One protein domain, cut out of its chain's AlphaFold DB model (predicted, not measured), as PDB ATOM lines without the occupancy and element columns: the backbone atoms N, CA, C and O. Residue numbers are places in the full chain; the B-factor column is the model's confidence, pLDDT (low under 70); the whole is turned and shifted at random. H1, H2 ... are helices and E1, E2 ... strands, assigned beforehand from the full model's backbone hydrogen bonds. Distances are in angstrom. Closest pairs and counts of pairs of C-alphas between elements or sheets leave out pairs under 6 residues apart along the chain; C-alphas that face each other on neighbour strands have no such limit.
ATOM      1  N   TYR A  28      19.847  86.187 -59.479       89.50
ATOM      2  CA  TYR A  28      19.858  86.458 -60.920       89.50
ATOM      3  C   TYR A  28      18.531  86.058 -61.581       89.50
ATOM      4  O   TYR A  28      17.780  85.235 -61.052       89.50
ATOM      5  N   ASP A  29      18.226  86.667 -62.730       90.88
ATOM      6  CA  ASP A  29      17.065  86.268 -63.529       90.88
ATOM      7  C   ASP A  29      17.359  84.927 -64.224       90.88
ATOM      8  O   ASP A  29      18.485  84.698 -64.667       90.88
ATOM      9  N   TYR A  30      16.365  84.054 -64.384       92.12
ATOM     10  CA  TYR A  30      16.523  82.835 -65.181       92.12
ATOM     11  C   TYR A  30      15.227  82.383 -65.856       92.12
ATOM     12  O   TYR A  30      14.115  82.698 -65.420       92.12
ATOM     13  N   ILE A  31      15.388  81.600 -66.926       93.50
ATOM     14  CA  ILE A  31      14.308  80.839 -67.561       93.50
ATOM     15  C   ILE A  31      14.594  79.352 -67.387       93.50
ATOM     16  O   ILE A  31      15.661  78.866 -67.764       93.50
ATOM     17  N   ARG A  32      13.601  78.613 -66.893       94.00
ATOM     18  CA  ARG A  32      13.632  77.155 -66.823       94.00
ATOM     19  C   ARG A  32      12.550  76.543 -67.715       94.00
ATOM     20  O   ARG A  32      11.363  76.738 -67.441       94.00
ATOM     21  N   PRO A  33      12.911  75.802 -68.774       94.62
ATOM     22  CA  PRO A  33      11.948  75.035 -69.549       94.62
ATOM     23  C   PRO A  33      11.249  73.995 -68.675       94.62
ATOM     24  O   PRO A  33      11.872  73.335 -67.845       94.62
ATOM     25  N   VAL A  34       9.946  73.832 -68.885       95.69
ATOM     26  CA  VAL A  34       9.170  72.763 -68.251       95.69
ATOM     27  C   VAL A  34       9.210  71.521 -69.138       95.69
ATOM     28  O   VAL A  34       9.202  71.628 -70.371       95.69
ATOM     29  N   LYS A  35       9.229  70.330 -68.523       94.38
ATOM     30  CA  LYS A  35       9.174  69.052 -69.242       94.38
ATOM     31  C   LYS A  35       7.989  69.033 -70.222       94.38
ATOM     32  O   LYS A  35       6.904  69.528 -69.926       94.38
ATOM     33  N   GLY A  36       8.229  68.514 -71.426       93.50
ATOM     34  CA  GLY A  36       7.268  68.539 -72.536       93.50
ATOM     35  C   GLY A  36       7.280  69.825 -73.376       93.50
ATOM     36  O   GLY A  36       6.573  69.898 -74.374       93.50
ATOM     37  N   GLY A  37       8.063  70.848 -73.010       93.38
ATOM     38  CA  GLY A  37       8.392  71.983 -73.886       93.38
ATOM     39  C   GLY A  37       7.269  72.997 -74.146       93.38
ATOM     40  O   GLY A  37       7.494  73.984 -74.849       93.38
ATOM     41  N   ARG A  38       6.075  72.794 -73.573       97.25
ATOM     42  CA  ARG A  38       4.912  73.691 -73.733       97.25
ATOM     43  C   ARG A  38       5.016  74.973 -72.907       97.25
ATOM     44  O   ARG A  38       4.441  75.999 -73.276       97.25
ATOM     45  N   TYR A  39       5.739  74.914 -71.791       97.94
ATOM     46  CA  TYR A  39       5.837  76.007 -70.830       97.94
ATOM     47  C   TYR A  39       7.286  76.345 -70.506       97.94
ATOM     48  O   TYR A  39       8.190  75.516 -70.629       97.94
ATOM     49  N   ILE A  40       7.475  77.573 -70.041       97.44
ATOM     50  CA  ILE A  40       8.694  78.031 -69.387       97.44
ATOM     51  C   ILE A  40       8.312  78.648 -68.047       97.44
ATOM     52  O   ILE A  40       7.292  79.332 -67.937       97.44
ATOM     53  N   PHE A  41       9.133  78.421 -67.035       97.50
ATOM     54  CA  PHE A  41       9.071  79.172 -65.797       97.50
ATOM     55  C   PHE A  41      10.117  80.280 -65.840       97.50
ATOM     56  O   PHE A  41      11.279  80.028 -66.154       97.50
ATOM     57  N   VAL A  42       9.699  81.504 -65.548       96.75
ATOM     58  CA  VAL A  42      10.575  82.674 -65.494       96.75
ATOM     59  C   VAL A  42      10.699  83.096 -64.042       96.75
ATOM     60  O   VAL A  42       9.690  83.303 -63.368       96.75
ATOM     61  N   MET A  43      11.929  83.258 -63.574       96.56
ATOM     62  CA  MET A  43      12.225  83.828 -62.268       96.56
ATOM     63  C   MET A  43      12.989  85.127 -62.461       96.56
ATOM     64  O   MET A  43      14.041  85.152 -63.091       96.56
ATOM     65  N   LEU A  44      12.444  86.209 -61.918       94.19
ATOM     66  CA  LEU A  44      13.076  87.517 -61.910       94.19
ATOM     67  C   LEU A  44      13.667  87.774 -60.529       94.19
ATOM     68  O   LEU A  44      12.998  87.577 -59.510       94.19
ATOM     69  N   ARG A  45      14.891  88.289 -60.486       91.94
ATOM     70  CA  ARG A  45      15.517  88.747 -59.250       91.94
ATOM     71  C   ARG A  45      14.745  89.930 -58.639       91.94
ATOM     72  O   ARG A  45      14.023  90.652 -59.353       91.94
ATOM     73  N   PRO A  46      14.901  90.169 -57.323       90.44
ATOM     74  CA  PRO A  46      14.256  91.285 -56.637       90.44
ATOM     75  C   PRO A  46      14.573  92.644 -57.278       90.44
ATOM     76  O   PRO A  46      15.684  92.878 -57.751       90.44
ATOM     77  N   ALA A  47      13.604  93.567 -57.262       85.31
ATOM     78  CA  ALA A  47      13.699  94.861 -57.951       85.31
ATOM     79  C   ALA A  47      14.923  95.697 -57.541       85.31
ATOM     80  O   ALA A  47      15.545  96.319 -58.398       85.31
ATOM     81  N   ARG A  48      15.314  95.646 -56.258       77.25
ATOM     82  CA  ARG A  48      16.480  96.372 -55.720       77.25
ATOM     83  C   ARG A  48      17.805  96.015 -56.415       77.25
ATOM     84  O   ARG A  48      18.726  96.812 -56.363       77.25
ATOM     85  N   GLY A  49      17.894  94.866 -57.093       68.81
ATOM     86  CA  GLY A  49      19.087  94.436 -57.833       68.81
ATOM     87  C   GLY A  49      19.036  94.659 -59.351       68.81
ATOM     88  O   GLY A  49      19.955  94.245 -60.052       68.81
ATOM     89  N   ARG A  50      17.973  95.263 -59.903       70.00
ATOM     90  CA  ARG A  50      17.749  95.313 -61.367       70.00
ATOM     91  C   ARG A  50      18.514  96.411 -62.113       70.00
ATOM     92  O   ARG A  50      18.383  96.501 -63.330       70.00
ATOM     93  N   GLN A  51      19.310  97.219 -61.416       59.06
ATOM     94  CA  GLN A  51      19.992  98.383 -61.992       59.06
ATOM     95  C   GLN A  51      21.131  98.021 -62.964       59.06
ATOM     96  O   GLN A  51      21.453  98.816 -63.842       59.06
ATOM     97  N   TYR A  52      21.698  96.815 -62.870       57.25
ATOM     98  CA  TYR A  52      22.830  96.382 -63.698       57.25
ATOM     99  C   TYR A  52      22.438  95.243 -64.634       57.25
ATOM    100  O   TYR A  52      21.817  94.278 -64.191       57.25
ATOM    101  N   ALA A  53      22.805  95.315 -65.915       56.72
ATOM    102  CA  ALA A  53      22.651  94.186 -66.830       56.72
ATOM    103  C   ALA A  53      23.561  93.032 -66.370       56.72
ATOM    104  O   ALA A  53      24.769  93.207 -66.253       56.72
ATOM    105  N   TYR A  54      22.972  91.871 -66.089       58.97
ATOM    106  CA  TYR A  54      23.691  90.642 -65.742       58.97
ATOM    107  C   TYR A  54      23.358  89.572 -66.777       58.97
ATOM    108  O   TYR A  54      22.256  89.569 -67.322       58.97
ATOM    109  N   SER A  55      24.276  88.640 -67.034       59.28
ATOM    110  CA  SER A  55      23.931  87.422 -67.769       59.28
ATOM    111  C   SER A  55      22.831  86.669 -67.019       59.28
ATOM    112  O   SER A  55      22.920  86.511 -65.802       59.28
ATOM    113  N   TYR A  56      21.813  86.201 -67.738       62.31
ATOM    114  CA  TYR A  56      20.786  85.327 -67.174       62.31
ATOM    115  C   TYR A  56      21.014  83.891 -67.630       62.31
ATOM    116  O   TYR A  56      21.533  83.643 -68.724       62.31
ATOM    117  N   GLU A  57      20.620  82.944 -66.783       70.94
ATOM    118  CA  GLU A  57      20.752  81.524 -67.092       70.94
ATOM    119  C   GLU A  57      19.498  81.027 -67.819       70.94
ATOM    120  O   GLU A  57      18.361  81.203 -67.366       70.94
ATOM    121  N   VAL A  58      19.709  80.393 -68.970       68.44
ATOM    122  CA  VAL A  58      18.711  79.553 -69.625       68.44
ATOM    123  C   VAL A  58      19.129  78.115 -69.396       68.44
ATOM    124  O   VAL A  58      20.172  77.674 -69.882       68.44
ATOM    125  N   TYR A  59      18.316  77.380 -68.649       65.06
ATOM    126  CA  TYR A  59      18.488  75.939 -68.538       65.06
ATOM    127  C   TYR A  59      18.053  75.309 -69.867       65.06
ATOM    128  O   TYR A  59      16.973  75.615 -70.364       65.06
ATOM    129  N   ALA A  60      18.889  74.475 -70.478       53.03
ATOM    130  CA  ALA A  60      18.598  73.831 -71.758       53.03
ATOM    131  C   ALA A  60      17.407  72.861 -71.662       53.03
ATOM    132  O   ALA A  60      16.634  72.717 -72.607       53.03
ATOM    133  N   ASP A  61      17.219  72.250 -70.496       57.53
ATOM    134  CA  ASP A  61      16.111  71.366 -70.162       57.53
ATOM    135  C   ASP A  61      15.798  71.435 -68.648       57.53
ATOM    136  O   ASP A  61      16.361  72.239 -67.895       57.53
ATOM    137  N   ALA A  62      14.888  70.580 -68.178       55.72
ATOM    138  CA  ALA A  62      14.587  70.445 -66.752       55.72
ATOM    139  C   ALA A  62      15.714  69.747 -65.944       55.72
ATOM    140  O   ALA A  62      15.645  69.729 -64.710       55.72
ATOM    141  N   SER A  63      16.730  69.187 -66.615       49.25
ATOM    142  CA  SER A  63      17.765  68.270 -66.101       49.25
ATOM    143  C   SER A  63      19.215  68.786 -66.189       49.25
ATOM    144  O   SER A  63      20.098  68.112 -65.672       49.25
ATOM    145  N   SER A  64      19.436  70.007 -66.689       48.12
ATOM    146  CA  SER A  64      20.689  70.762 -66.885       48.12
ATOM    147  C   SER A  64      21.375  70.685 -68.266       48.12
ATOM    148  O   SER A  64      21.885  69.656 -68.686       48.12
ATOM    149  N   CYS A  65      21.515  71.864 -68.888       43.88
ATOM    150  CA  CYS A  65      22.753  72.435 -69.455       43.88
ATOM    151  C   CYS A  65      22.603  73.968 -69.343       43.88
ATOM    152  O   CYS A  65      21.513  74.476 -69.595       43.88
ATOM    153  N   LYS A  66      23.625  74.727 -68.930       55.59
ATOM    154  CA  LYS A  66      23.516  76.195 -68.803       55.59
ATOM    155  C   LYS A  66      23.852  76.865 -70.134       55.59
ATOM    156  O   LYS A  66      24.929  76.643 -70.674       55.59
ATOM    157  N   SER A  67      22.964  77.717 -70.636       54.62
ATOM    158  CA  SER A  67      23.286  78.676 -71.694       54.62
ATOM    159  C   SER A  67      23.141  80.089 -71.138       54.62
ATOM    160  O   SER A  67      22.097  80.446 -70.589       54.62
ATOM    161  N   SER A  68      24.200  80.889 -71.241       56.25
ATOM    162  CA  SER A  68      24.163  82.308 -70.897       56.25
ATOM    163  C   SER A  68      23.664  83.101 -72.103       56.25
ATOM    164  O   SER A  68      24.341  83.138 -73.133       56.25
ATOM    165  N   SER A  69      22.523  83.777 -71.984       58.97
ATOM    166  CA  SER A  69      22.139  84.800 -72.964       58.97
ATOM    167  C   SER A  69      22.653  86.164 -72.501       58.97
ATOM    168  O   SER A  69      22.508  86.543 -71.335       58.97
ATOM    169  N   LYS A  70      23.278  86.899 -73.427       56.91
ATOM    170  CA  LYS A  70      23.866  88.224 -73.177       56.91
ATOM    171  C   LYS A  70      22.846  89.370 -73.216       56.91
ATOM    172  O   LYS A  70      23.204  90.488 -72.871       56.91
ATOM    173  N   ASP A  71      21.578  89.099 -73.537       57.75
ATOM    174  CA  ASP A  71      20.554  90.152 -73.684       57.75
ATOM    175  C   ASP A  71      20.000  90.665 -72.337       57.75
ATOM    176  O   ASP A  71      19.207  91.603 -72.289       57.75
ATOM    177  N   GLY A  72      20.439  90.054 -71.232       58.31
ATOM    178  CA  GLY A  72      20.636  90.658 -69.910       58.31
ATOM    179  C   GLY A  72      19.448  91.236 -69.131       58.31
ATOM    180  O   GLY A  72      19.642  91.654 -67.992       58.31
ATOM    181  N   LEU A  73      18.239  91.300 -69.696       77.19
ATOM    182  CA  LEU A  73      17.113  92.028 -69.097       77.19
ATOM    183  C   LEU A  73      15.790  91.260 -69.247       77.19
ATOM    184  O   LEU A  73      14.833  91.754 -69.845       77.19
ATOM    185  N   LEU A  74      15.705  90.050 -68.680       87.88
ATOM    186  CA  LEU A  74      14.466  89.255 -68.688       87.88
ATOM    187  C   LEU A  74      13.267  90.031 -68.136       87.88
ATOM    188  O   LEU A  74      12.164  89.912 -68.669       87.88
ATOM    189  N   PHE A  75      13.489  90.883 -67.135       89.12
ATOM    190  CA  PHE A  75      12.453  91.736 -66.553       89.12
ATOM    191  C   PHE A  75      11.875  92.797 -67.510       89.12
ATOM    192  O   PHE A  75      10.823  93.352 -67.213       89.12
ATOM    193  N   LYS A  76      12.528  93.100 -68.645       90.00
ATOM    194  CA  LYS A  76      11.934  93.939 -69.706       90.00
ATOM    195  C   LYS A  76      10.920  93.165 -70.547       90.00
ATOM    196  O   LYS A  76       9.990  93.757 -71.080       90.00
ATOM    197  N   LYS A  77      11.115  91.851 -70.688       92.75
ATOM    198  CA  LYS A  77      10.270  90.969 -71.505       92.75
ATOM    199  C   LYS A  77       9.121  90.360 -70.708       92.75
ATOM    200  O   LYS A  77       8.021  90.221 -71.235       92.75
ATOM    201  N   TYR A  78       9.378  89.972 -69.463       95.44
ATOM    202  CA  TYR A  78       8.403  89.321 -68.595       95.44
ATOM    203  C   TYR A  78       8.038  90.252 -67.435       95.44
ATOM    204  O   TYR A  78       8.936  90.703 -66.724       95.44
ATOM    205  N   PRO A  79       6.741  90.526 -67.203       95.94
ATOM    206  CA  PRO A  79       6.319  91.484 -66.182       95.94
ATOM    207  C   PRO A  79       6.500  90.964 -64.746       95.94
ATOM    208  O   PRO A  79       6.585  91.761 -63.813       95.94
ATOM    209  N   ALA A  80       6.549  89.642 -64.545       97.38
ATOM    210  CA  ALA A  80       6.641  89.018 -63.225       97.38
ATOM    211  C   ALA A  80       7.310  87.632 -63.268       97.38
ATOM    212  O   ALA A  80       7.380  86.995 -64.321       97.38
ATOM    213  N   SER A  81       7.743  87.131 -62.109       97.94
ATOM    214  CA  SER A  81       8.099  85.716 -61.950       97.94
ATOM    215  C   SER A  81       6.845  84.845 -62.064       97.94
ATOM    216  O   SER A  81       5.792  85.208 -61.533       97.94
ATOM    217  N   GLY A  82       6.930  83.700 -62.737       98.31
ATOM    218  CA  GLY A  82       5.774  82.828 -62.947       98.31
ATOM    219  C   GLY A  82       5.907  81.863 -64.117       98.31
ATOM    220  O   GLY A  82       6.968  81.720 -64.724       98.31
ATOM    221  N   LEU A  83       4.796  81.204 -64.442       98.56
ATOM    222  CA  LEU A  83       4.709  80.268 -65.560       98.56
ATOM    223  C   LEU A  83       4.150  80.945 -66.808       98.56
ATOM    224  O   LEU A  83       3.130  81.629 -66.754       98.56
ATOM    225  N   TYR A  84       4.769  80.670 -67.950       98.56
ATOM    226  CA  TYR A  84       4.387  81.199 -69.251       98.56
ATOM    227  C   TYR A  84       4.246  80.060 -70.259       98.56
ATOM    228  O   TYR A  84       4.980  79.071 -70.214       98.56
ATOM    229  N   ARG A  85       3.327  80.206 -71.221       98.19
ATOM    230  CA  ARG A  85       3.375  79.390 -72.446       98.19
ATOM    231  C   ARG A  85       4.625  79.768 -73.237       98.19
ATOM    232  O   ARG A  85       4.952  80.951 -73.327       98.19
ATOM    233  N   LYS A  86       5.310  78.787 -73.829       96.12
ATOM    234  CA  LYS A  86       6.481  79.054 -74.677       96.12
ATOM    235  C   LYS A  86       6.084  80.017 -75.809       96.12
ATOM    236  O   LYS A  86       5.121  79.762 -76.521       96.12
ATOM    237  N   GLY A  87       6.804  81.134 -75.930       94.69
ATOM    238  CA  GLY A  87       6.515  82.201 -76.902       94.69
ATOM    239  C   GLY A  87       5.574  83.312 -76.412       94.69
ATOM    240  O   GLY A  87       5.458  84.329 -77.085       94.69
ATOM    241  N   SER A  88       4.949  83.176 -75.237       97.06
ATOM    242  CA  SER A  88       4.084  84.204 -74.638       97.06
ATOM    243  C   SER A  88       4.820  85.020 -73.573       97.06
ATOM    244  O   SER A  88       5.608  84.477 -72.801       97.06
ATOM    245  N   THR A  89       4.493  86.309 -73.465       96.81
ATOM    246  CA  THR A  89       4.879  87.195 -72.346       96.81
ATOM    247  C   THR A  89       3.737  87.438 -71.355       96.81
ATOM    248  O   THR A  89       3.923  88.123 -70.352       96.81
ATOM    249  N   LYS A  90       2.555  86.855 -71.596       98.31
ATOM    250  CA  LYS A  90       1.433  86.837 -70.649       98.31
ATOM    251  C   LYS A  90       1.553  85.608 -69.733       98.31
ATOM    252  O   LYS A  90       1.568  84.490 -70.268       98.31
ATOM    253  N   PRO A  91       1.633  85.780 -68.400       98.38
ATOM    254  CA  PRO A  91       1.747  84.658 -67.475       98.38
ATOM    255  C   PRO A  91       0.430  83.880 -67.380       98.38
ATOM    256  O   PRO A  91      -0.655  84.451 -67.480       98.38
ATOM    257  N   LEU A  92       0.535  82.571 -67.150       98.38
ATOM    258  CA  LEU A  92      -0.580  81.721 -66.721       98.38
ATOM    259  C   LEU A  92      -0.882  81.932 -65.234       98.38
ATOM    260  O   LEU A  92      -2.040  81.950 -64.831       98.38
ATOM    261  N   TRP A  93       0.169  82.102 -64.437       98.69
ATOM    262  CA  TRP A  93       0.123  82.466 -63.025       98.69
ATOM    263  C   TRP A  93       1.489  83.014 -62.603       98.69
ATOM    264  O   TRP A  93       2.498  82.773 -63.272       98.69
ATOM    265  N   THR A  94       1.515  83.766 -61.506       98.62
ATOM    266  CA  THR A  94       2.700  84.480 -61.012       98.62
ATOM    267  C   THR A  94       3.044  84.089 -59.579       98.62
ATOM    268  O   THR A  94       2.236  83.486 -58.874       98.62
ATOM    269  N   VAL A  95       4.263  84.427 -59.157       98.31
ATOM    270  CA  VAL A  95       4.741  84.297 -57.774       98.31
ATOM    271  C   VAL A  95       5.448  85.582 -57.339       98.31
ATOM    272  O   VAL A  95       6.046  86.275 -58.162       98.31
ATOM    273  N   SER A  96       5.383  85.908 -56.045       97.00
ATOM    274  CA  SER A  96       5.971  87.126 -55.456       97.00
ATOM    275  C   SER A  96       7.309  86.896 -54.743       97.00
ATOM    276  O   SER A  96       7.871  87.819 -54.159       97.00
ATOM    277  N   TRP A  97       7.825  85.668 -54.775       96.56
ATOM    278  CA  TRP A  97       9.052  85.255 -54.099       96.56
ATOM    279  C   TRP A  97      10.171  84.923 -55.090       96.56
ATOM    280  O   TRP A  97       9.929  84.709 -56.277       96.56
ATOM    281  N   TYR A  98      11.399  84.838 -54.571       95.44
ATOM    282  CA  TYR A  98      12.576  84.370 -55.301       95.44
ATOM    283  C   TYR A  98      13.019  82.980 -54.821       95.44
ATOM    284  O   TYR A  98      12.866  82.634 -53.644       95.44
ATOM    285  N   SER A  99      13.552  82.175 -55.737       95.62
ATOM    286  CA  SER A  99      14.269  80.935 -55.432       95.62
ATOM    287  C   SER A  99      15.258  80.627 -56.549       95.62
ATOM    288  O   SER A  99      14.949  80.862 -57.719       95.62
TER     289      SER A  99
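Overview. This is residues 28 to 99 of the 204 residues of an uncharacterized protein of Armatimonadetes bacterium (UniProt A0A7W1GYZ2). The model is a single, strongly twisted sheet of six short strands built from three hairpins side by side: E1 and E2 in the middle, E3 and E4 along one side, E5 and E6 along the other. One short helix, H1, only grazes the sheet, in the stretch that leads from E4 to E5, and a long loop, residues 44 to 55, joins E2 to E3. The printed part has 72 residues with the elements E1 E2 E3 E4 H1 E5 E6 along the chain; the sheet's order is E4 E3 E1 E2 E5 E6, mixed. The class is mostly strand, with under half of the residues in named elements. The whole is compact and rounded, with a radius of gyration of the C-alphas of 11.5 A and spans of 34 by 25 by 21 A.

Arrangement. E1, residues 30 to 33, and E2, residues 39 to 43, form an antiparallel hairpin at 161 degrees, with N 32 and O 41 within hydrogen-bond range at 2.8 A. E3, residues 56 to 59, is the parallel neighbour of E1 at 16 degrees, with N 31 and O 57 at 3.0 A. E4, residues 66 to 69, forms an antiparallel hairpin with E3 at 140 degrees, with N 58 and O 67 at 2.9 A. H1, residues 74 to 77, is on the sheet but only grazes it, with its residues 74 to 75; the closest C-alphas of E1 and H1, those of Tyr 30 and Leu 74, are 7.6 A apart. H1 is too short for any O i to N i+4 pair, and its one O i to N i+3 pair is within range. E5, residues 82 to 85, is antiparallel to E2 at 151 degrees, with N 40 and O 84 at 2.9 A. E6, residues 91 to 94, forms an antiparallel hairpin with E5 at 173 degrees, with N 92 and O 83 at 2.8 A. The edge strands E4 and E6 are apart.

Along the chain. E1 begins at C-alpha 30 (16.523, 82.835, -65.181) and is 10.0 A long from first to last C-alpha. E2 measures 13.2 A, E3 9.8 A and E4 9.7 A, with C-alpha 66 at (23.516, 76.195, -68.803). H1 measures 5.3 A, E5 10.4 A and E6 6.5 A, ending at C-alpha 94 (2.700, 84.480, -61.012).

Size, cuts and confidence. The two C-alphas farthest apart, those of Gly 36 and Gln 51, are 34.1 A apart. The printed part has no cut. The link from E2 to E3, 12 residues, is long. The mean pLDDT of the printed part is 82.4; it is under 70 at residue 49, residues 51 to 56 and residues 58 to 72.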